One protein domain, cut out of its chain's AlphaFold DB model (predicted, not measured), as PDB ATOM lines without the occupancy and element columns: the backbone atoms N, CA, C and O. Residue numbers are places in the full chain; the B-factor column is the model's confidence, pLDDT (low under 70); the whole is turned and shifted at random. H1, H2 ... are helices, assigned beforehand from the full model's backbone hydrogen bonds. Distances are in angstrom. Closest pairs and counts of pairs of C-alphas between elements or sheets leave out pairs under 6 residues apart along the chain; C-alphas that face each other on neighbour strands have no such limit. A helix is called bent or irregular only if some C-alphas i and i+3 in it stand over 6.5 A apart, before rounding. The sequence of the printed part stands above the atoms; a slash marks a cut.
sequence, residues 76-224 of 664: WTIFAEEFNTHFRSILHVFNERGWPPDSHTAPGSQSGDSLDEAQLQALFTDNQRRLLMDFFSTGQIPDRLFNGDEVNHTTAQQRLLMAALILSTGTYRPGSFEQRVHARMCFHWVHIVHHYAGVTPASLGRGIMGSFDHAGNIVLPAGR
ATOM      1  N   TRP A  76     171.298 148.123 193.315       95.44
ATOM      2  CA  TRP A  76     171.113 147.306 192.119       95.44
ATOM      3  C   TRP A  76     171.044 145.807 192.411       95.44
ATOM      4  O   TRP A  76     170.262 145.123 191.754       95.44
ATOM      5  N   THR A  77     171.761 145.303 193.422       96.31
ATOM      6  CA  THR A  77     171.622 143.914 193.893       96.31
ATOM      7  C   THR A  77     170.198 143.658 194.373       96.31
ATOM      8  O   THR A  77     169.548 142.714 193.929       96.31
ATOM      9  N   ILE A  78     169.683 144.548 195.232       96.25
ATOM     10  CA  ILE A  78     168.312 144.456 195.754       96.25
ATOM     11  C   ILE A  78     167.310 144.541 194.598       96.25
ATOM     12  O   ILE A  78     166.392 143.729 194.510       96.25
ATOM     13  N   PHE A  79     167.509 145.487 193.674       97.56
ATOM     14  CA  PHE A  79     166.648 145.601 192.500       97.56
ATOM     15  C   PHE A  79     166.655 144.333 191.645       97.56
ATOM     16  O   PHE A  79     165.595 143.926 191.182       97.56
ATOM     17  N   ALA A  80     167.806 143.687 191.452       97.88
ATOM     18  CA  ALA A  80     167.886 142.452 190.685       97.88
ATOM     19  C   ALA A  80     167.105 141.310 191.339       97.88
ATOM     20  O   ALA A  80     166.363 140.599 190.655       97.88
ATOM     21  N   GLU A  81     167.218 141.147 192.655       97.31
ATOM     22  CA  GLU A  81     166.459 140.140 193.403       97.31
ATOM     23  C   GLU A  81     164.942 140.378 193.302       97.31
ATOM     24  O   GLU A  81     164.184 139.459 192.960       97.31
ATOM     25  N   GLU A  82     164.501 141.619 193.518       97.88
ATOM     26  CA  GLU A  82     163.084 141.993 193.448       97.88
ATOM     27  C   GLU A  82     162.534 141.895 192.020       97.88
ATOM     28  O   GLU A  82     161.480 141.296 191.790       97.88
ATOM     29  N   PHE A  83     163.279 142.383 191.023       98.25
ATOM     30  CA  PHE A  83     162.884 142.315 189.618       98.25
ATOM     31  C   PHE A  83     162.677 140.867 189.172       98.25
ATOM     32  O   PHE A  83     161.634 140.532 188.608       98.25
ATOM     33  N   ASN A  84     163.635 139.981 189.466       97.81
ATOM     34  CA  ASN A  84     163.528 138.567 189.113       97.81
ATOM     35  C   ASN A  84     162.376 137.866 189.836       97.81
ATOM     36  O   ASN A  84     161.804 136.927 189.284       97.81
ATOM     37  N   THR A  85     162.010 138.321 191.034       96.75
ATOM     38  CA  THR A  85     160.880 137.783 191.796       96.75
ATOM     39  C   THR A  85     159.545 138.232 191.204       96.75
ATOM     40  O   THR A  85     158.694 137.391 190.887       96.75
ATOM     41  N   HIS A  86     159.369 139.539 191.002       96.75
ATOM     42  CA  HIS A  86     158.121 140.139 190.533       96.75
ATOM     43  C   HIS A  86     157.851 139.873 189.046       96.75
ATOM     44  O   HIS A  86     156.711 139.604 188.669       96.75
ATOM     45  N   PHE A  87     158.888 139.868 188.202       97.75
ATOM     46  CA  PHE A  87     158.772 139.636 186.758       97.75
ATOM     47  C   PHE A  87     159.099 138.201 186.330       97.75
ATOM     48  O   PHE A  87     159.212 137.931 185.132       97.75
ATOM     49  N   ARG A  88     159.178 137.248 187.273       96.81
ATOM     50  CA  ARG A  88     159.564 135.853 186.989       96.81
ATOM     51  C   ARG A  88     158.802 135.232 185.820       96.81
ATOM     52  O   ARG A  88     159.391 134.498 185.035       96.81
ATOM     53  N   SER A  89     157.505 135.520 185.670       96.31
ATOM     54  CA  SER A  89     156.677 134.902 184.625       96.31
ATOM     55  C   SER A  89     156.915 135.448 183.226       96.31
ATOM     56  O   SER A  89     156.441 134.841 182.261       96.31
ATOM     57  N   ILE A  90     157.723 136.498 183.079       97.06
ATOM     58  CA  ILE A  90     158.057 137.102 181.791       97.06
ATOM     59  C   ILE A  90     159.566 137.194 181.511       97.06
ATOM     60  O   ILE A  90     159.935 137.840 180.540       97.06
ATOM     61  N   LEU A  91     160.452 136.544 182.280       97.00
ATOM     62  CA  LEU A  91     161.909 136.670 182.058       97.00
ATOM     63  C   LEU A  91     162.362 136.178 180.660       97.00
ATOM     64  O   LEU A  91     163.398 136.591 180.145       97.00
ATOM     65  N   HIS A  92     161.538 135.383 179.972       95.12
ATOM     66  CA  HIS A  92     161.819 134.815 178.658       95.12
ATOM     67  C   HIS A  92     162.054 135.859 177.569       95.12
ATOM     68  O   HIS A  92     162.776 135.579 176.614       95.12
ATOM     69  N   VAL A  93     161.468 137.056 177.700       95.62
ATOM     70  CA  VAL A  93     161.666 138.149 176.732       95.62
ATOM     71  C   VAL A  93     162.959 138.937 176.958       95.62
ATOM     72  O   VAL A  93     163.280 139.830 176.176       95.62
ATOM     73  N   PHE A  94     163.715 138.608 178.006       95.62
ATOM     74  CA  PHE A  94     165.028 139.187 178.294       95.62
ATOM     75  C   PHE A  94     166.183 138.249 177.928       95.62
ATOM     76  O   PHE A  94     167.343 138.638 178.020       95.62
ATOM     77  N   ASN A  95     165.889 137.028 177.470       88.25
ATOM     78  CA  ASN A  95     166.925 136.096 177.045       88.25
ATOM     79  C   ASN A  95     167.468 136.479 175.659       88.25
ATOM     80  O   ASN A  95     166.793 136.293 174.646       88.25
ATOM     81  N   GLU A  96     168.714 136.951 175.608       79.56
ATOM     82  CA  GLU A  96     169.411 137.292 174.357       79.56
ATOM     83  C   GLU A  96     169.527 136.108 173.388       79.56
ATOM     84  O   GLU A  96     169.566 136.294 172.172       79.56
ATOM     85  N   ARG A  97     169.550 134.872 173.907       78.56
ATOM     86  CA  ARG A  97     169.617 133.650 173.087       78.56
ATOM     87  C   ARG A  97     168.270 133.279 172.460       78.56
ATOM     88  O   ARG A  97     168.199 132.310 171.708       78.56
ATOM     89  N   GLY A  98     167.221 134.043 172.762       74.69
ATOM     90  CA  GLY A  98     165.844 133.727 172.423       74.69
ATOM     91  C   GLY A  98     165.232 132.701 173.376       74.69
ATOM     92  O   GLY A  98     165.919 131.965 174.086       74.69
ATOM     93  N   TRP A  99     163.901 132.653 173.395       76.06
ATOM     94  CA  TRP A  99     163.159 131.632 174.126       76.06
ATOM     95  C   TRP A  99     163.169 130.321 173.333       76.06
ATOM     96  O   TRP A  99     162.708 130.333 172.186       76.06
ATOM     97  N   PRO A 100     163.664 129.196 173.888       77.56
ATOM     98  CA  PRO A 100     163.628 127.927 173.177       77.56
ATOM     99  C   PRO A 100     162.177 127.577 172.808       77.56
ATOM    100  O   PRO A 100     161.311 127.644 173.684       77.56
ATOM    101  N   PRO A 101     161.889 127.195 171.553       71.75
ATOM    102  CA  PRO A 101     160.520 126.929 171.106       71.75
ATOM    103  C   PRO A 101     159.832 125.797 171.890       71.75
ATOM    104  O   PRO A 101     158.617 125.839 172.063       71.75
ATOM    105  N   ASP A 102     160.610 124.853 172.435       76.00
ATOM    106  CA  ASP A 102     160.119 123.729 173.249       76.00
ATOM    107  C   ASP A 102     159.991 124.065 174.752       76.00
ATOM    108  O   ASP A 102     159.646 123.208 175.568       76.00
ATOM    109  N   SER A 103     160.309 125.300 175.157       81.19
ATOM    110  CA  SER A 103     160.225 125.718 176.555       81.19
ATOM    111  C   SER A 103     158.791 126.107 176.918       81.19
ATOM    112  O   SER A 103     158.221 127.068 176.389       81.19
ATOM    113  N   HIS A 104     158.216 125.362 177.865       87.12
ATOM    114  CA  HIS A 104     156.819 125.461 178.268       87.12
ATOM    115  C   HIS A 104     156.692 125.586 179.787       87.12
ATOM    116  O   HIS A 104     157.204 124.764 180.544       87.12
ATOM    117  N   THR A 105     155.978 126.614 180.244       88.94
ATOM    118  CA  THR A 105     155.787 126.903 181.675       88.94
ATOM    119  C   THR A 105     154.355 127.346 181.945       88.94
ATOM    120  O   THR A 105     153.758 128.028 181.110       88.94
ATOM    121  N   ALA A 106     153.828 127.023 183.127       89.00
ATOM    122  CA  ALA A 106     152.508 127.466 183.573       89.00
ATOM    123  C   ALA A 106     152.468 128.984 183.885       89.00
ATOM    124  O   ALA A 106     153.528 129.596 184.079       89.00
ATOM    125  N   PRO A 107     151.269 129.605 183.974       89.12
ATOM    126  CA  PRO A 107     151.122 130.984 184.449       89.12
ATOM    127  C   PRO A 107     151.831 131.211 185.786       89.12
ATOM    128  O   PRO A 107     151.864 130.313 186.631       89.12
ATOM    129  N   GLY A 108     152.411 132.396 185.980       86.75
ATOM    130  CA  GLY A 108     153.097 132.765 187.219       86.75
ATOM    131  C   GLY A 108     154.391 131.996 187.522       86.75
ATOM    132  O   GLY A 108     155.060 132.336 188.496       86.75
ATOM    133  N   SER A 109     154.755 130.981 186.732       91.94
ATOM    134  CA  SER A 109     156.010 130.229 186.885       91.94
ATOM    135  C   SER A 109     157.167 130.983 186.245       91.94
ATOM    136  O   SER A 109     156.955 131.669 185.247       91.94
ATOM    137  N   GLN A 110     158.380 130.832 186.786       91.94
ATOM    138  CA  GLN A 110     159.569 131.456 186.209       91.94
ATOM    139  C   GLN A 110     159.751 131.016 184.752       91.94
ATOM    140  O   GLN A 110     159.834 129.821 184.466       91.94
ATOM    141  N   SER A 111     159.797 131.980 183.838       90.69
ATOM    142  CA  SER A 111     160.059 131.740 182.427       90.69
ATOM    143  C   SER A 111     161.424 132.319 182.084       90.69
ATOM    144  O   SER A 111     161.528 133.497 181.825       90.69
ATOM    145  N   GLY A 112     162.484 131.515 182.086       92.12
ATOM    146  CA  GLY A 112     163.823 131.959 181.676       92.12
ATOM    147  C   GLY A 112     164.768 132.290 182.807       92.12
ATOM    148  O   GLY A 112     164.451 132.102 183.984       92.12
ATOM    149  N   ASP A 113     165.959 132.712 182.404       94.31
ATOM    150  CA  ASP A 113     167.077 132.925 183.308       94.31
ATOM    151  C   ASP A 113     166.887 134.221 184.098       94.31
ATOM    152  O   ASP A 113     166.314 135.195 183.604       94.31
ATOM    153  N   SER A 114     167.352 134.214 185.344       96.19
ATOM    154  CA  SER A 114     167.403 135.424 186.160       96.19
ATOM    155  C   SER A 114     168.405 136.416 185.577       96.19
ATOM    156  O   SER A 114     169.468 136.015 185.104       96.19
ATOM    157  N   LEU A 115     168.063 137.699 185.632       96.62
ATOM    158  CA  LEU A 115     168.917 138.793 185.183       96.62
ATOM    159  C   LEU A 115     169.839 139.247 186.311       96.62
ATOM    160  O   LEU A 115     169.387 139.402 187.448       96.62
ATOM    161  N   ASP A 116     171.109 139.471 185.996       96.38
ATOM    162  CA  ASP A 116     172.054 140.071 186.933       96.38
ATOM    163  C   ASP A 116     171.962 141.609 186.955       96.38
ATOM    164  O   ASP A 116     171.226 142.245 186.193       96.38
ATOM    165  N   GLU A 117     172.708 142.218 187.876       96.75
ATOM    166  CA  GLU A 117     172.746 143.670 188.070       96.75
ATOM    167  C   GLU A 117     173.197 144.415 186.810       96.75
ATOM    168  O   GLU A 117     172.612 145.438 186.458       96.75
ATOM    169  N   ALA A 118     174.205 143.892 186.106       96.19
ATOM    170  CA  ALA A 118     174.770 144.535 184.925       96.19
ATOM    171  C   ALA A 118     173.774 144.527 183.758       96.19
ATOM    172  O   ALA A 118     173.631 145.526 183.050       96.19
ATOM    173  N   GLN A 119     173.041 143.424 183.585       96.56
ATOM    174  CA  GLN A 119     171.966 143.320 182.603       96.56
ATOM    175  C   GLN A 119     170.842 144.315 182.904       96.56
ATOM    176  O   GLN A 119     170.363 144.994 181.998       96.56
ATOM    177  N   LEU A 120     170.437 144.448 184.168       97.25
ATOM    178  CA  LEU A 120     169.378 145.379 184.556       97.25
ATOM    179  C   LEU A 120     169.806 146.848 184.446       97.25
ATOM    180  O   LEU A 120     169.015 147.663 183.974       97.25
ATOM    181  N   GLN A 121     171.053 147.179 184.784       96.00
ATOM    182  CA  GLN A 121     171.626 148.513 184.565       96.00
ATOM    183  C   GLN A 121     171.678 148.895 183.081       96.00
ATOM    184  O   GLN A 121     171.526 150.064 182.736       96.00
ATOM    185  N   ALA A 122     171.865 147.921 182.185       96.12
ATOM    186  CA  ALA A 122     171.825 148.167 180.747       96.12
ATOM    187  C   ALA A 122     170.399 148.414 180.217       96.12
ATOM    188  O   ALA A 122     170.237 149.012 179.153       96.12
ATOM    189  N   LEU A 123     169.369 147.946 180.931       96.38
ATOM    190  CA  LEU A 123     167.969 148.016 180.504       96.38
ATOM    191  C   LEU A 123     167.202 149.202 181.102       96.38
ATOM    192  O   LEU A 123     166.271 149.695 180.458       96.38
ATOM    193  N   PHE A 124     167.561 149.647 182.307       96.69
ATOM    194  CA  PHE A 124     166.788 150.623 183.076       96.69
ATOM    195  C   PHE A 124     167.635 151.806 183.541       96.69
ATOM    196  O   PHE A 124     168.776 151.648 183.967       96.69
ATOM    197  N   THR A 125     167.038 152.996 183.517       95.56
ATOM    198  CA  THR A 125     167.598 154.180 184.182       95.56
ATOM    199  C   THR A 125     167.450 154.068 185.708       95.56
ATOM    200  O   THR A 125     166.604 153.321 186.211       95.56
ATOM    201  N   ASP A 126     168.206 154.868 186.469       94.56
ATOM    202  CA  ASP A 126     168.054 154.948 187.934       94.56
ATOM    203  C   ASP A 126     166.629 155.330 188.360       94.56
ATOM    204  O   ASP A 126     166.108 154.849 189.369       94.56
ATOM    205  N   ASN A 127     165.977 156.193 187.585       94.69
ATOM    206  CA  ASN A 127     164.618 156.629 187.860       94.69
ATOM    207  C   ASN A 127     163.588 155.528 187.562       94.69
ATOM    208  O   ASN A 127     162.701 155.300 188.384       94.69
ATOM    209  N   GLN A 128     163.732 154.793 186.454       96.31
ATOM    210  CA  GLN A 128     162.897 153.622 186.166       96.31
ATOM    211  C   GLN A 128     163.059 152.539 187.230       96.31
ATOM    212  O   GLN A 128     162.061 151.987 187.693       96.31
ATOM    213  N   ARG A 129     164.297 152.282 187.675       96.75
ATOM    214  CA  ARG A 129     164.581 151.392 188.805       96.75
ATOM    215  C   ARG A 129     163.819 151.830 190.052       96.75
ATOM    216  O   ARG A 129     163.124 151.017 190.652       96.75
ATOM    217  N   ARG A 130     163.909 153.110 190.425       96.19
ATOM    218  CA  ARG A 130     163.204 153.665 191.590       96.19
ATOM    219  C   ARG A 130     161.686 153.504 191.472       96.19
ATOM    220  O   ARG A 130     161.059 153.045 192.416       96.19
ATOM    221  N   LEU A 131     161.108 153.818 190.312       94.94
ATOM    222  CA  LEU A 131     159.675 153.638 190.046       94.94
ATOM    223  C   LEU A 131     159.237 152.169 190.162       94.94
ATOM    224  O   LEU A 131     158.171 151.884 190.704       94.94
ATOM    225  N   LEU A 132     160.054 151.235 189.675       97.19
ATOM    226  CA  LEU A 132     159.792 149.802 189.804       97.19
ATOM    227  C   LEU A 132     159.937 149.311 191.250       97.19
ATOM    228  O   LEU A 132     159.103 148.533 191.693       97.19
ATOM    229  N   MET A 133     160.929 149.793 192.001       97.38
ATOM    230  CA  MET A 133     161.076 149.485 193.430       97.38
ATOM    231  C   MET A 133     159.892 150.011 194.256       97.38
ATOM    232  O   MET A 133     159.389 149.307 195.137       97.38
ATOM    233  N   ASP A 134     159.393 151.209 193.939       93.38
ATOM    234  CA  ASP A 134     158.159 151.739 194.528       93.38
ATOM    235  C   ASP A 134     156.972 150.813 194.205       93.38
ATOM    236  O   ASP A 134     156.176 150.497 195.087       93.38
ATOM    237  N   PHE A 135     156.868 150.303 192.974       94.38
ATOM    238  CA  PHE A 135     155.840 149.318 192.614       94.38
ATOM    239  C   PHE A 135     155.997 147.983 193.346       94.38
ATOM    240  O   PHE A 135     155.002 147.443 193.818       94.38
ATOM    241  N   PHE A 136     157.209 147.447 193.482       95.06
ATOM    242  CA  PHE A 136     157.437 146.183 194.191       95.06
ATOM    243  C   PHE A 136     157.034 146.278 195.663       95.06
ATOM    244  O   PHE A 136     156.430 145.355 196.202       95.06
ATOM    245  N   SER A 137     157.299 147.426 196.288       90.75
ATOM    246  CA  SER A 137     156.971 147.663 197.695       90.75
ATOM    247  C   SER A 137     155.499 148.009 197.940       90.75
ATOM    248  O   SER A 137     154.943 147.589 198.951       90.75
ATOM    249  N   THR A 138     154.856 148.758 197.039       85.12
ATOM    250  CA  THR A 138     153.497 149.295 197.263       85.12
ATOM    251  C   THR A 138     152.407 148.624 196.431       85.12
ATOM    252  O   THR A 138     151.223 148.827 196.683       85.12
ATOM    253  N   GLY A 139     152.777 147.876 195.390       86.56
ATOM    254  CA  GLY A 139     151.859 147.391 194.361       86.56
ATOM    255  C   GLY A 139     151.289 148.491 193.458       86.56
ATOM    256  O   GLY A 139     150.516 148.182 192.555       86.56
ATOM    257  N   GLN A 140     151.651 149.764 193.651       86.00
ATOM    258  CA  GLN A 140     151.064 150.875 192.904       86.00
ATOM    259  C   GLN A 140     151.655 150.986 191.498       86.00
ATOM    260  O   GLN A 140     152.870 151.091 191.340       86.00
ATOM    261  N   ILE A 141     150.795 151.011 190.478       88.75
ATOM    262  CA  ILE A 141     151.200 151.152 189.073       88.75
ATOM    263  C   ILE A 141     152.034 152.436 188.917       88.75
ATOM    264  O   ILE A 141     151.529 153.521 189.217       88.75
ATOM    265  N   PRO A 142     153.293 152.349 188.449       91.38
ATOM    266  CA  PRO A 142     154.122 153.534 188.294       91.38
ATOM    267  C   PRO A 142     153.617 154.454 187.189       91.38
ATOM    268  O   PRO A 142     153.443 154.017 186.050       91.38
ATOM    269  N   ASP A 143     153.482 155.742 187.477       87.94
ATOM    270  CA  ASP A 143     153.159 156.732 186.453       87.94
ATOM    271  C   ASP A 143     154.309 156.867 185.449       87.94
ATOM    272  O   ASP A 143     155.476 156.996 185.817       87.94
ATOM    273  N   ARG A 144     153.967 156.876 184.158       89.31
ATOM    274  CA  ARG A 144     154.881 157.204 183.053       89.31
ATOM    275  C   ARG A 144     156.175 156.374 182.966       89.31
ATOM    276  O   ARG A 144     157.162 156.852 182.413       89.31
ATOM    277  N   LEU A 145     156.162 155.122 183.438       94.19
ATOM    278  CA  LEU A 145     157.346 154.245 183.456       94.19
ATOM    279  C   LEU A 145     158.033 154.106 182.087       94.19
ATOM    280  O   LEU A 145     159.259 154.156 182.008       94.19
ATOM    281  N   PHE A 146     157.245 153.936 181.019       93.94
ATOM    282  CA  PHE A 146     157.773 153.762 179.662       93.94
ATOM    283  C   PHE A 146     157.310 154.815 178.650       93.94
ATOM    284  O   PHE A 146     157.886 154.915 177.568       93.94
ATOM    285  N   ASN A 147     156.264 155.581 178.954       88.50
ATOM    286  CA  ASN A 147     155.741 156.649 178.096       88.50
ATOM    287  C   ASN A 147     156.076 158.063 178.613       88.50
ATOM    288  O   ASN A 147     155.438 159.026 178.187       88.50
ATOM    289  N   GLY A 148     157.047 158.178 179.528       90.31
ATOM    290  CA  GLY A 148     157.619 159.441 180.001       90.31
ATOM    291  C   GLY A 148     158.717 160.011 179.092       90.31
ATOM    292  O   GLY A 148     158.876 159.586 177.951       90.31
ATOM    293  N   ASP A 149     159.477 160.973 179.625       90.56
ATOM    294  CA  ASP A 149     160.571 161.660 178.912       90.56
ATOM    295  C   ASP A 149     161.884 160.865 178.873       90.56
ATOM    296  O   ASP A 149     162.812 161.219 178.146       90.56
ATOM    297  N   GLU A 150     161.990 159.799 179.664       89.44
ATOM    298  CA  GLU A 150     163.211 159.003 179.741       89.44
ATOM    299  C   GLU A 150     163.356 158.056 178.551       89.44
ATOM    300  O   GLU A 150     162.405 157.413 178.101       89.44
ATOM    301  N   VAL A 151     164.587 157.950 178.046       78.25
ATOM    302  CA  VAL A 151     164.914 157.055 176.935       78.25
ATOM    303  C   VAL A 151     164.870 155.613 177.428       78.25
ATOM    304  O   VAL A 151     165.642 155.212 178.294       78.25
ATOM    305  N   ASN A 152     163.980 154.812 176.845       81.12
ATOM    306  CA  ASN A 152     163.876 153.395 177.170       81.12
ATOM    307  C   ASN A 152     164.985 152.585 176.481       81.12
ATOM    308  O   ASN A 152     165.050 152.571 175.251       81.12
ATOM    309  N   HIS A 153     165.774 151.825 177.247       93.12
ATOM    310  CA  HIS A 153     166.737 150.855 176.696       93.12
ATOM    311  C   HIS A 153     166.140 149.460 176.465       93.12
ATOM    312  O   HIS A 153     166.743 148.606 175.820       93.12
ATOM    313  N   THR A 154     164.920 149.236 176.948       94.81
ATOM    314  CA  THR A 154     164.156 148.007 176.723       94.81
ATOM    315  C   THR A 154     163.642 147.904 175.282       94.81
ATOM    316  O   THR A 154     163.522 148.897 174.560       94.81
ATOM    317  N   THR A 155     163.280 146.703 174.841       94.62
ATOM    318  CA  THR A 155     162.575 146.502 173.563       94.62
ATOM    319  C   THR A 155     161.067 146.720 173.720       94.62
ATOM    320  O   THR A 155     160.524 146.651 174.827       94.62
ATOM    321  N   ALA A 156     160.349 146.944 172.613       94.06
ATOM    322  CA  ALA A 156     158.887 147.062 172.644       94.06
ATOM    323  C   ALA A 156     158.207 145.817 173.249       94.06
ATOM    324  O   ALA A 156     157.265 145.934 174.030       94.06
ATOM    325  N   GLN A 157     158.727 144.630 172.934       95.19
ATOM    326  CA  GLN A 157     158.257 143.347 173.459       95.19
ATOM    327  C   GLN A 157     158.432 143.239 174.982       95.19
ATOM    328  O   GLN A 157     157.495 142.852 175.681       95.19
ATOM    329  N   GLN A 158     159.606 143.618 175.501       96.88
ATOM    330  CA  GLN A 158     159.875 143.645 176.943       96.88
ATOM    331  C   GLN A 158     158.904 144.586 177.660       96.88
ATOM    332  O   GLN A 158     158.271 144.196 178.641       96.88
ATOM    333  N   ARG A 159     158.718 145.799 177.124       97.00
ATOM    334  CA  ARG A 159     157.778 146.777 177.682       97.00
ATOM    335  C   ARG A 159     156.337 146.299 177.663       97.00
ATOM    336  O   ARG A 159     155.650 146.480 178.658       97.00
ATOM    337  N   LEU A 160     155.880 145.676 176.577       96.94
ATOM    338  CA  LEU A 160     154.512 145.161 176.475       96.94
ATOM    339  C   LEU A 160     154.212 144.112 177.544       96.94
ATOM    340  O   LEU A 160     153.162 144.189 178.180       96.94
ATOM    341  N   LEU A 161     155.119 143.157 177.771       97.75
ATOM    342  CA  LEU A 161     154.898 142.134 178.795       97.75
ATOM    343  C   LEU A 161     155.064 142.668 180.219       97.75
ATOM    344  O   LEU A 161     154.276 142.291 181.084       97.75
ATOM    345  N   MET A 162     156.015 143.577 180.463       97.88
ATOM    346  CA  MET A 162     156.111 144.259 181.758       97.88
ATOM    347  C   MET A 162     154.845 145.067 182.047       97.88
ATOM    348  O   MET A 162     154.246 144.900 183.103       97.88
ATOM    349  N   ALA A 163     154.389 145.879 181.090       96.69
ATOM    350  CA  ALA A 163     153.161 146.655 181.197       96.69
ATOM    351  C   ALA A 163     151.943 145.756 181.444       96.69
ATOM    352  O   ALA A 163     151.151 146.035 182.339       96.69
ATOM    353  N   ALA A 164     151.809 144.658 180.696       96.31
ATOM    354  CA  ALA A 164     150.730 143.696 180.882       96.31
ATOM    355  C   ALA A 164     150.732 143.088 182.292       96.31
ATOM    356  O   ALA A 164     149.665 142.972 182.897       96.31
ATOM    357  N   LEU A 165     151.903 142.728 182.831       95.88
ATOM    358  CA  LEU A 165     152.029 142.150 184.169       95.88
ATOM    359  C   LEU A 165     151.791 143.190 185.277       95.88
ATOM    360  O   LEU A 165     151.012 142.914 186.192       95.88
ATOM    361  N   ILE A 166     152.360 144.395 185.159       94.50
ATOM    362  CA  ILE A 166     152.114 145.522 186.079       94.50
ATOM    363  C   ILE A 166     150.617 145.840 186.122       94.50
ATOM    364  O   ILE A 166     150.019 145.834 187.187       94.50
ATOM    365  N   LEU A 167     149.964 146.012 184.970       91.19
ATOM    366  CA  LEU A 167     148.525 146.311 184.890       91.19
ATOM    367  C   LEU A 167     147.621 145.126 185.283       91.19
ATOM    368  O   LEU A 167     146.399 145.279 185.372       91.19
ATOM    369  N   SER A 168     148.194 143.934 185.468       90.62
ATOM    370  CA  SER A 168     147.479 142.747 185.951       90.62
ATOM    371  C   SER A 168     147.602 142.525 187.454       90.62
ATOM    372  O   SER A 168     146.738 141.889 188.049       90.62
ATOM    373  N   THR A 169     148.685 142.998 188.062       88.69
ATOM    374  CA  THR A 169     149.007 142.736 189.474       88.69
ATOM    375  C   THR A 169     148.990 143.993 190.329       88.69
ATOM    376  O   THR A 169     148.821 143.896 191.540       88.69
ATOM    377  N   GLY A 170     149.131 145.156 189.701       86.38
ATOM    378  CA  GLY A 170     149.187 146.439 190.366       86.38
ATOM    379  C   GLY A 170     147.827 147.042 190.675       86.38
ATOM    380  O   GLY A 170     146.807 146.743 190.047       86.38
ATOM    381  N   THR A 171     147.850 147.946 191.640       77.69
ATOM    382  CA  THR A 171     146.739 148.795 192.047       77.69
ATOM    383  C   THR A 171     146.990 150.225 191.576       77.69
ATOM    384  O   THR A 171     148.121 150.666 191.386       77.69
ATOM    385  N   TYR A 172     145.920 150.975 191.347       72.75
ATOM    386  CA  TYR A 172     146.044 152.416 191.131       72.75
ATOM    387  C   TYR A 172     146.293 153.103 192.484       72.75
ATOM    388  O   TYR A 172     145.816 152.620 193.509       72.75
ATOM    389  N   ARG A 173     147.011 154.232 192.497       60.91
ATOM    390  CA  ARG A 173     147.339 154.963 193.734       60.91
ATOM    391  C   ARG A 173     146.081 155.432 194.500       60.91
ATOM    392  O   ARG A 173     145.278 156.163 193.904       60.91
ATOM    393  N   PRO A 174     145.921 155.089 195.800       45.41
ATOM    394  CA  PRO A 174     144.865 155.623 196.669       45.41
ATOM    395  C   PRO A 174     144.969 157.148 196.840       45.41
ATOM    396  O   PRO A 174     146.060 157.710 196.796       45.41
ATOM    397  N   GLY A 175     143.839 157.839 197.026       45.06
ATOM    398  CA  GLY A 175     143.806 159.282 197.328       45.06
ATOM    399  C   GLY A 175     144.098 160.232 196.156       45.06
ATOM    400  O   GLY A 175     143.959 161.445 196.306       45.06
ATOM    401  N   SER A 176     144.446 159.720 194.971       40.53
ATOM    402  CA  SER A 176     144.514 160.542 193.759       40.53
ATOM    403  C   SER A 176     143.108 160.729 193.174       40.53
ATOM    404  O   SER A 176     142.392 159.769 192.894       40.53
ATOM    405  N   PHE A 177     142.688 161.976 192.968       40.81
ATOM    406  CA  PHE A 177     141.419 162.325 192.321       40.81
ATOM    407  C   PHE A 177     141.383 162.026 190.810       40.81
ATOM    408  O   PHE A 177     140.604 162.638 190.086       40.81
ATOM    409  N   GLU A 178     142.187 161.095 190.287       44.72
ATOM    410  CA  GLU A 178     142.237 160.817 188.850       44.72
ATOM    411  C   GLU A 178     142.522 159.340 188.552       44.72
ATOM    412  O   GLU A 178     143.605 158.972 188.111       44.72
ATOM    413  N   GLN A 179     141.516 158.470 188.695       47.78
ATOM    414  CA  GLN A 179     141.563 157.176 188.011       47.78
ATOM    415  C   GLN A 179     141.118 157.371 186.567       47.78
ATOM    416  O   GLN A 179     139.930 157.334 186.236       47.78
ATOM    417  N   ARG A 180     142.077 157.682 185.704       53.66
ATOM    418  CA  ARG A 180     141.779 158.273 184.412       53.66
ATOM    419  C   ARG A 180     141.984 157.288 183.254       53.66
ATOM    420  O   ARG A 180     143.005 157.264 182.595       53.66
ATOM    421  N   VAL A 181     140.884 156.574 182.964       50.31
ATOM    422  CA  VAL A 181     140.612 155.531 181.942       50.31
ATOM    423  C   VAL A 181     140.721 154.100 182.479       50.31
ATOM    424  O   VAL A 181     141.767 153.458 182.448       50.31
ATOM    425  N   HIS A 182     139.566 153.552 182.869       61.50
ATOM    426  CA  HIS A 182     139.371 152.108 183.023       61.50
ATOM    427  C   HIS A 182     139.023 151.427 181.705       61.50
ATOM    428  O   HIS A 182     138.253 151.942 180.884       61.50
ATOM    429  N   ALA A 183     139.492 150.194 181.545       69.06
ATOM    430  CA  ALA A 183     139.058 149.347 180.452       69.06
ATOM    431  C   ALA A 183     137.627 148.828 180.690       69.06
ATOM    432  O   ALA A 183     137.362 148.051 181.602       69.06
ATOM    433  N   ARG A 184     136.681 149.253 179.841       70.81
ATOM    434  CA  ARG A 184     135.298 148.724 179.814       70.81
ATOM    435  C   ARG A 184     135.203 147.345 179.175       70.81
ATOM    436  O   ARG A 184     134.211 146.644 179.342       70.81
ATOM    437  N   MET A 185     136.200 146.986 178.388       78.31
ATOM    438  CA  MET A 185     136.264 145.711 177.704       78.31
ATOM    439  C   MET A 185     137.712 145.369 177.405       78.31
ATOM    440  O   MET A 185     138.579 146.241 177.363       78.31
ATOM    441  N   CYS A 186     137.957 144.092 177.158       87.31
ATOM    442  CA  CYS A 186     139.288 143.528 176.977       87.31
ATOM    443  C   CYS A 186     140.157 144.259 175.941       87.31
ATOM    444  O   CYS A 186     141.360 144.388 176.146       87.31
ATOM    445  N   PHE A 187     139.576 144.816 174.874       88.31
ATOM    446  CA  PHE A 187     140.349 145.589 173.895       88.31
ATOM    447  C   PHE A 187     140.800 146.961 174.414       88.31
ATOM    448  O   PHE A 187     141.887 147.410 174.060       88.31
ATOM    449  N   HIS A 188     140.016 147.604 175.290       86.62
ATOM    450  CA  HIS A 188     140.441 148.837 175.963       86.62
ATOM    451  C   HIS A 188     141.629 148.554 176.880       86.62
ATOM    452  O   HIS A 188     142.555 149.354 176.953       86.62
ATOM    453  N   TRP A 189     141.622 147.402 177.551       89.81
ATOM    454  CA  TRP A 189     142.729 147.011 178.417       89.81
ATOM    455  C   TRP A 189     144.010 146.818 177.609       89.81
ATOM    456  O   TRP A 189     145.052 147.352 177.970       89.81
ATOM    457  N   VAL A 190     143.926 146.151 176.455       93.00
ATOM    458  CA  VAL A 190     145.091 146.003 175.578       93.00
ATOM    459  C   VAL A 190     145.579 147.354 175.029       93.00
ATOM    460  O   VAL A 190     146.788 147.564 174.959       93.00
ATOM    461  N   HIS A 191     144.686 148.299 174.707       90.69
ATOM    462  CA  HIS A 191     145.079 149.679 174.373       90.69
ATOM    463  C   HIS A 191     145.880 150.331 175.499       90.69
ATOM    464  O   HIS A 191     146.964 150.855 175.258       90.69
ATOM    465  N   ILE A 192     145.380 150.241 176.731       90.62
ATOM    466  CA  ILE A 192     146.061 150.764 177.915       90.62
ATOM    467  C   ILE A 192     147.455 150.145 178.065       90.62
ATOM    468  O   ILE A 192     148.408 150.878 178.305       90.62
ATOM    469  N   VAL A 193     147.606 148.834 177.847       94.06
ATOM    470  CA  VAL A 193     148.923 148.174 177.855       94.06
ATOM    471  C   VAL A 193     149.858 148.785 176.807       94.06
ATOM    472  O   VAL A 193     151.004 149.090 177.122       94.06
ATOM    473  N   HIS A 194     149.384 149.026 175.579       94.50
ATOM    474  CA  HIS A 194     150.196 149.636 174.517       94.50
ATOM    475  C   HIS A 194     150.565 151.095 174.807       94.50
ATOM    476  O   HIS A 194     151.660 151.538 174.448       94.50
ATOM    477  N   HIS A 195     149.646 151.849 175.408       92.75
ATOM    478  CA  HIS A 195     149.876 153.223 175.843       92.75
ATOM    479  C   HIS A 195     150.920 153.264 176.948       92.75
ATOM    480  O   HIS A 195     151.911 153.979 176.824       92.75
ATOM    481  N   TYR A 196     150.740 152.429 177.969       93.06
ATOM    482  CA  TYR A 196     151.627 152.361 179.117       93.06
ATOM    483  C   TYR A 196     153.027 151.878 178.747       93.06
ATOM    484  O   TYR A 196     154.008 152.439 179.215       93.06
ATOM    485  N   ALA A 197     153.131 150.906 177.838       95.00
ATOM    486  CA  ALA A 197     154.399 150.442 177.281       95.00
ATOM    487  C   ALA A 197     155.072 151.464 176.341       95.00
ATOM    488  O   ALA A 197     156.196 151.232 175.901       95.00
ATOM    489  N   GLY A 198     154.403 152.567 175.984       93.88
ATOM    490  CA  GLY A 198     154.949 153.560 175.058       93.88
ATOM    491  C   GLY A 198     155.117 153.038 173.628       93.88
ATOM    492  O   GLY A 198     155.955 153.532 172.887       93.88
ATOM    493  N   VAL A 199     154.348 152.026 173.217       93.94
ATOM    494  CA  VAL A 199     154.516 151.357 171.909       93.94
ATOM    495  C   VAL A 199     153.300 151.504 170.998       93.94
ATOM    496  O   VAL A 199     153.140 150.786 170.017       93.94
ATOM    497  N   THR A 200     152.398 152.423 171.329       91.88
ATOM    498  CA  THR A 200     151.121 152.580 170.627       91.88
ATOM    499  C   THR A 200     151.338 152.867 169.137       91.88
ATOM    500  O   THR A 200     151.934 153.893 168.794       91.88
ATOM    501  N   PRO A 201     150.822 152.013 168.234       87.81
ATOM    502  CA  PRO A 201     150.850 152.293 166.812       87.81
ATOM    503  C   PRO A 201     150.011 153.521 166.456       87.81
ATOM    504  O   PRO A 201     148.917 153.710 166.990       87.81
ATOM    505  N   ALA A 202     150.449 154.307 165.471       84.00
ATOM    506  CA  ALA A 202     149.706 155.482 165.001       84.00
ATOM    507  C   ALA A 202     148.261 155.160 164.552       84.00
ATOM    508  O   ALA A 202     147.371 156.005 164.643       84.00
ATOM    509  N   SER A 203     147.995 153.927 164.105       81.81
ATOM    510  CA  SER A 203     146.649 153.459 163.744       81.81
ATOM    511  C   SER A 203     145.685 153.363 164.929       81.81
ATOM    512  O   SER A 203     144.477 153.445 164.714       81.81
ATOM    513  N   LEU A 204     146.204 153.201 166.151       83.69
ATOM    514  CA  LEU A 204     145.419 153.164 167.388       83.69
ATOM    515  C   LEU A 204     145.272 154.542 168.038       83.69
ATOM    516  O   LEU A 204     144.474 154.693 168.951       83.69
ATOM    517  N   GLY A 205     146.002 155.549 167.552       81.62
ATOM    518  CA  GLY A 205     146.069 156.901 168.106       81.62
ATOM    519  C   GLY A 205     144.866 157.802 167.838       81.62
ATOM    520  O   GLY A 205     145.059 158.989 167.593       81.62
ATOM    521  N   ARG A 206     143.646 157.259 167.758       84.62
ATOM    522  CA  ARG A 206     142.441 158.020 167.387       84.62
ATOM    523  C   ARG A 206     141.354 157.935 168.440       84.62
ATOM    524  O   ARG A 206     141.173 156.896 169.072       84.62
ATOM    525  N   GLY A 207     140.570 159.007 168.541       87.19
ATOM    526  CA  GLY A 207     139.551 159.127 169.572       87.19
ATOM    527  C   GLY A 207     140.167 159.208 170.965       87.19
ATOM    528  O   GLY A 207     141.387 159.255 171.136       87.19
ATOM    529  N   ILE A 208     139.312 159.185 171.978       86.44
ATOM    530  CA  ILE A 208     139.735 159.320 173.377       86.44
ATOM    531  C   ILE A 208     140.598 158.118 173.782       86.44
ATOM    532  O   ILE A 208     141.683 158.289 174.324       86.44
ATOM    533  N   MET A 209     140.185 156.908 173.393       83.31
ATOM    534  CA  MET A 209     140.910 155.659 173.672       83.31
ATOM    535  C   MET A 209     142.256 155.516 172.954       83.31
ATOM    536  O   MET A 209     142.930 154.517 173.169       83.31
ATOM    537  N   GLY A 210     142.593 156.423 172.039       86.19
ATOM    538  CA  GLY A 210     143.903 156.477 171.398       86.19
ATOM    539  C   GLY A 210     144.739 157.678 171.828       86.19
ATOM    540  O   GLY A 210     145.910 157.757 171.461       86.19
ATOM    541  N   SER A 211     144.129 158.618 172.553       89.31
ATOM    542  CA  SER A 211     144.748 159.885 172.944       89.31
ATOM    543  C   SER A 211     145.287 159.855 174.368       89.31
ATOM    544  O   SER A 211     146.178 160.644 174.657       89.31
ATOM    545  N   PHE A 212     144.777 158.974 175.239       88.62
ATOM    546  CA  PHE A 212     145.105 158.978 176.666       88.62
ATOM    547  C   PHE A 212     145.553 157.610 177.191       88.62
ATOM    548  O   PHE A 212     145.041 156.576 176.760       88.62
ATOM    549  N   ASP A 213     146.491 157.613 178.139       86.25
ATOM    550  CA  ASP A 213     146.869 156.427 178.911       86.25
ATOM    551  C   ASP A 213     145.911 156.177 180.095       86.25
ATOM    552  O   ASP A 213     144.877 156.826 180.229       86.25
ATOM    553  N   HIS A 214     146.248 155.200 180.943       79.94
ATOM    554  CA  HIS A 214     145.466 154.808 182.125       79.94
ATOM    555  C   HIS A 214     145.410 155.850 183.250       79.94
ATOM    556  O   HIS A 214     144.649 155.662 184.202       79.94
ATOM    557  N   ALA A 215     146.234 156.892 183.171       79.38
ATOM    558  CA  ALA A 215     146.256 158.018 184.094       79.38
ATOM    559  C   ALA A 215     145.720 159.299 183.422       79.38
ATOM    560  O   ALA A 215     145.780 160.384 183.993       79.38
ATOM    561  N   GLY A 216     145.169 159.200 182.206       83.81
ATOM    562  CA  GLY A 216     144.639 160.342 181.464       83.81
ATOM    563  C   GLY A 216     145.712 161.259 180.887       83.81
ATOM    564  O   GLY A 216     145.382 162.374 180.474       83.81
ATOM    565  N   ASN A 217     146.976 160.835 180.861       89.12
ATOM    566  CA  ASN A 217     148.034 161.588 180.199       89.12
ATOM    567  C   ASN A 217     147.924 161.415 178.695       89.12
ATOM    568  O   ASN A 217     147.522 160.354 178.216       89.12
ATOM    569  N   ILE A 218     148.330 162.432 177.943       91.56
ATOM    570  CA  ILE A 218     148.325 162.341 176.489       91.56
ATOM    571  C   ILE A 218     149.394 161.354 176.023       91.56
ATOM    572  O   ILE A 218     150.556 161.402 176.425       91.56
ATOM    573  N   VAL A 219     148.991 160.478 175.108       91.38
ATOM    574  CA  VAL A 219     149.880 159.561 174.406       91.38
ATOM    575  C   VAL A 219     150.144 160.123 173.018       91.38
ATOM    576  O   VAL A 219     149.222 160.407 172.251       91.38
ATOM    577  N   LEU A 220     151.423 160.259 172.670       91.81
ATOM    578  CA  LEU A 220     151.862 160.627 171.327       91.81
ATOM    579  C   LEU A 220     152.357 159.370 170.590       91.81
ATOM    580  O   LEU A 220     153.551 159.075 170.617       91.81
ATOM    581  N   PRO A 221     151.456 158.586 169.960       86.81
ATOM    582  CA  PRO A 221     151.839 157.365 169.262       86.81
ATOM    583  C   PRO A 221     152.771 157.653 168.085       86.81
ATOM    584  O   PRO A 221     152.407 158.420 167.190       86.81
ATOM    585  N   ALA A 222     153.917 156.972 168.074       83.19
ATOM    586  CA  ALA A 222     154.886 156.941 166.974       83.19
ATOM    587  C   ALA A 222     155.136 155.523 166.431       83.19
ATOM    588  O   ALA A 222     155.786 155.352 165.399       83.19
ATOM    589  N   GLY A 223     154.594 154.492 167.090       75.75
ATOM    590  CA  GLY A 223     154.806 153.105 166.695       75.75
ATOM    591  C   GLY A 223     154.268 152.803 165.293       75.75
ATOM    592  O   GLY A 223     153.221 153.309 164.867       75.75
ATOM    593  N   ARG A 224     154.957 151.908 164.583       78.38
ATOM    594  CA  ARG A 224     154.437 151.247 163.380       78.38
ATOM    595  C   ARG A 224     154.034 149.821 163.733       78.38
ATOM    596  O   ARG A 224     154.739 149.141 164.475       78.38
TER     597      ARG A 224
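Overview. This is residues 76 to 224 of the 664 residues of an uncharacterized protein of Chitinophaga cymbidii (UniProt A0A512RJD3). The longest helix, H5, lies in the middle, with H2 on one side of it and H6 on the other; toward the H2 end H1 packs with H3 and H4 in a crossed cluster, and the short H7 lies beyond H6 at the other end. Long links without named elements join most of these parts. The 149 printed residues include seven named helices, in the order H1 to H7, and no named strand; the class is all helix, though only 67 residues, under half, are in named elements. The whole is compact, with a radius of gyration of the C-alphas of 15.4 A, and rounded, spanning 40 by 35 by 29 A.

Along the chain. H1 covers residues 76 to 86, 14.9 A long, and begins at C-alpha 76 (171.113, 147.306, 192.119). H2, residues 88 to 94, is irregular: C-alphas 89 and 92 are 7.9 A apart. H3 holds residues 117 to 123, and H4 residues 126 to 138, 18.2 A long. H5, residues 156 to 169, is 20.0 A long and begins at C-alpha 156 (158.887, 147.062, 172.644). H6, residues 186 to 196, is 15.3 A long. H7, residues 208 to 211, ends at C-alpha 211 (144.748, 159.885, 172.944).

Arrangement. H1 touches H3, closest at the C-alphas of Ala 80 and Glu 117, 5.7 A apart; their lines are only just about perpendicular, at 73 degrees. H1 also touches H4, the same way at a steep tilt of 49 degrees, with the C-alphas of Phe 79 and Met 133 closest at 6.9 A. H1 and H2 are close but not clearly touching, with the C-alphas of Asn 84 and Leu 91 closest at 7.5 A. H2 touches H5, with residues 157 to 162 of H5 alone, opposite ways at a shallow tilt of 10 degrees; the closest C-alphas are those of Val 93 and Gln 158, 5.8 A apart. H5 touches H6, opposite ways at a steep tilt of 61 degrees, with the C-alphas of Ala 163 and Val 193 closest at 5.6 A. H6 and H7 only just touch, with 3 pairs of C-alphas within 8 A, the closest those of His 188 and Met 209 at 7.2 A. H4 and H5 are apart, but only just, at 8.4 A. In H1, H3, H4, H5 and H6 every O i to N i+4 pair is within hydrogen-bond range; H2 has 0 of 3, beside 2 of 4 O i to N i+3 pairs, and H7 is too short for an O i to N i+4 pair.

Size, cuts and confidence. The two C-alphas farthest apart are those of Asp 102 and Phe 177, at 46.9 A. The printed part has no cut. The links H1 to H2 and H3 to H4 are tight; the other four are long, H2 to H3 the longest with 22 residues. The mean pLDDT of the printed part is 87.5, and residues 173 to 183, between H5 and H6, are under 70.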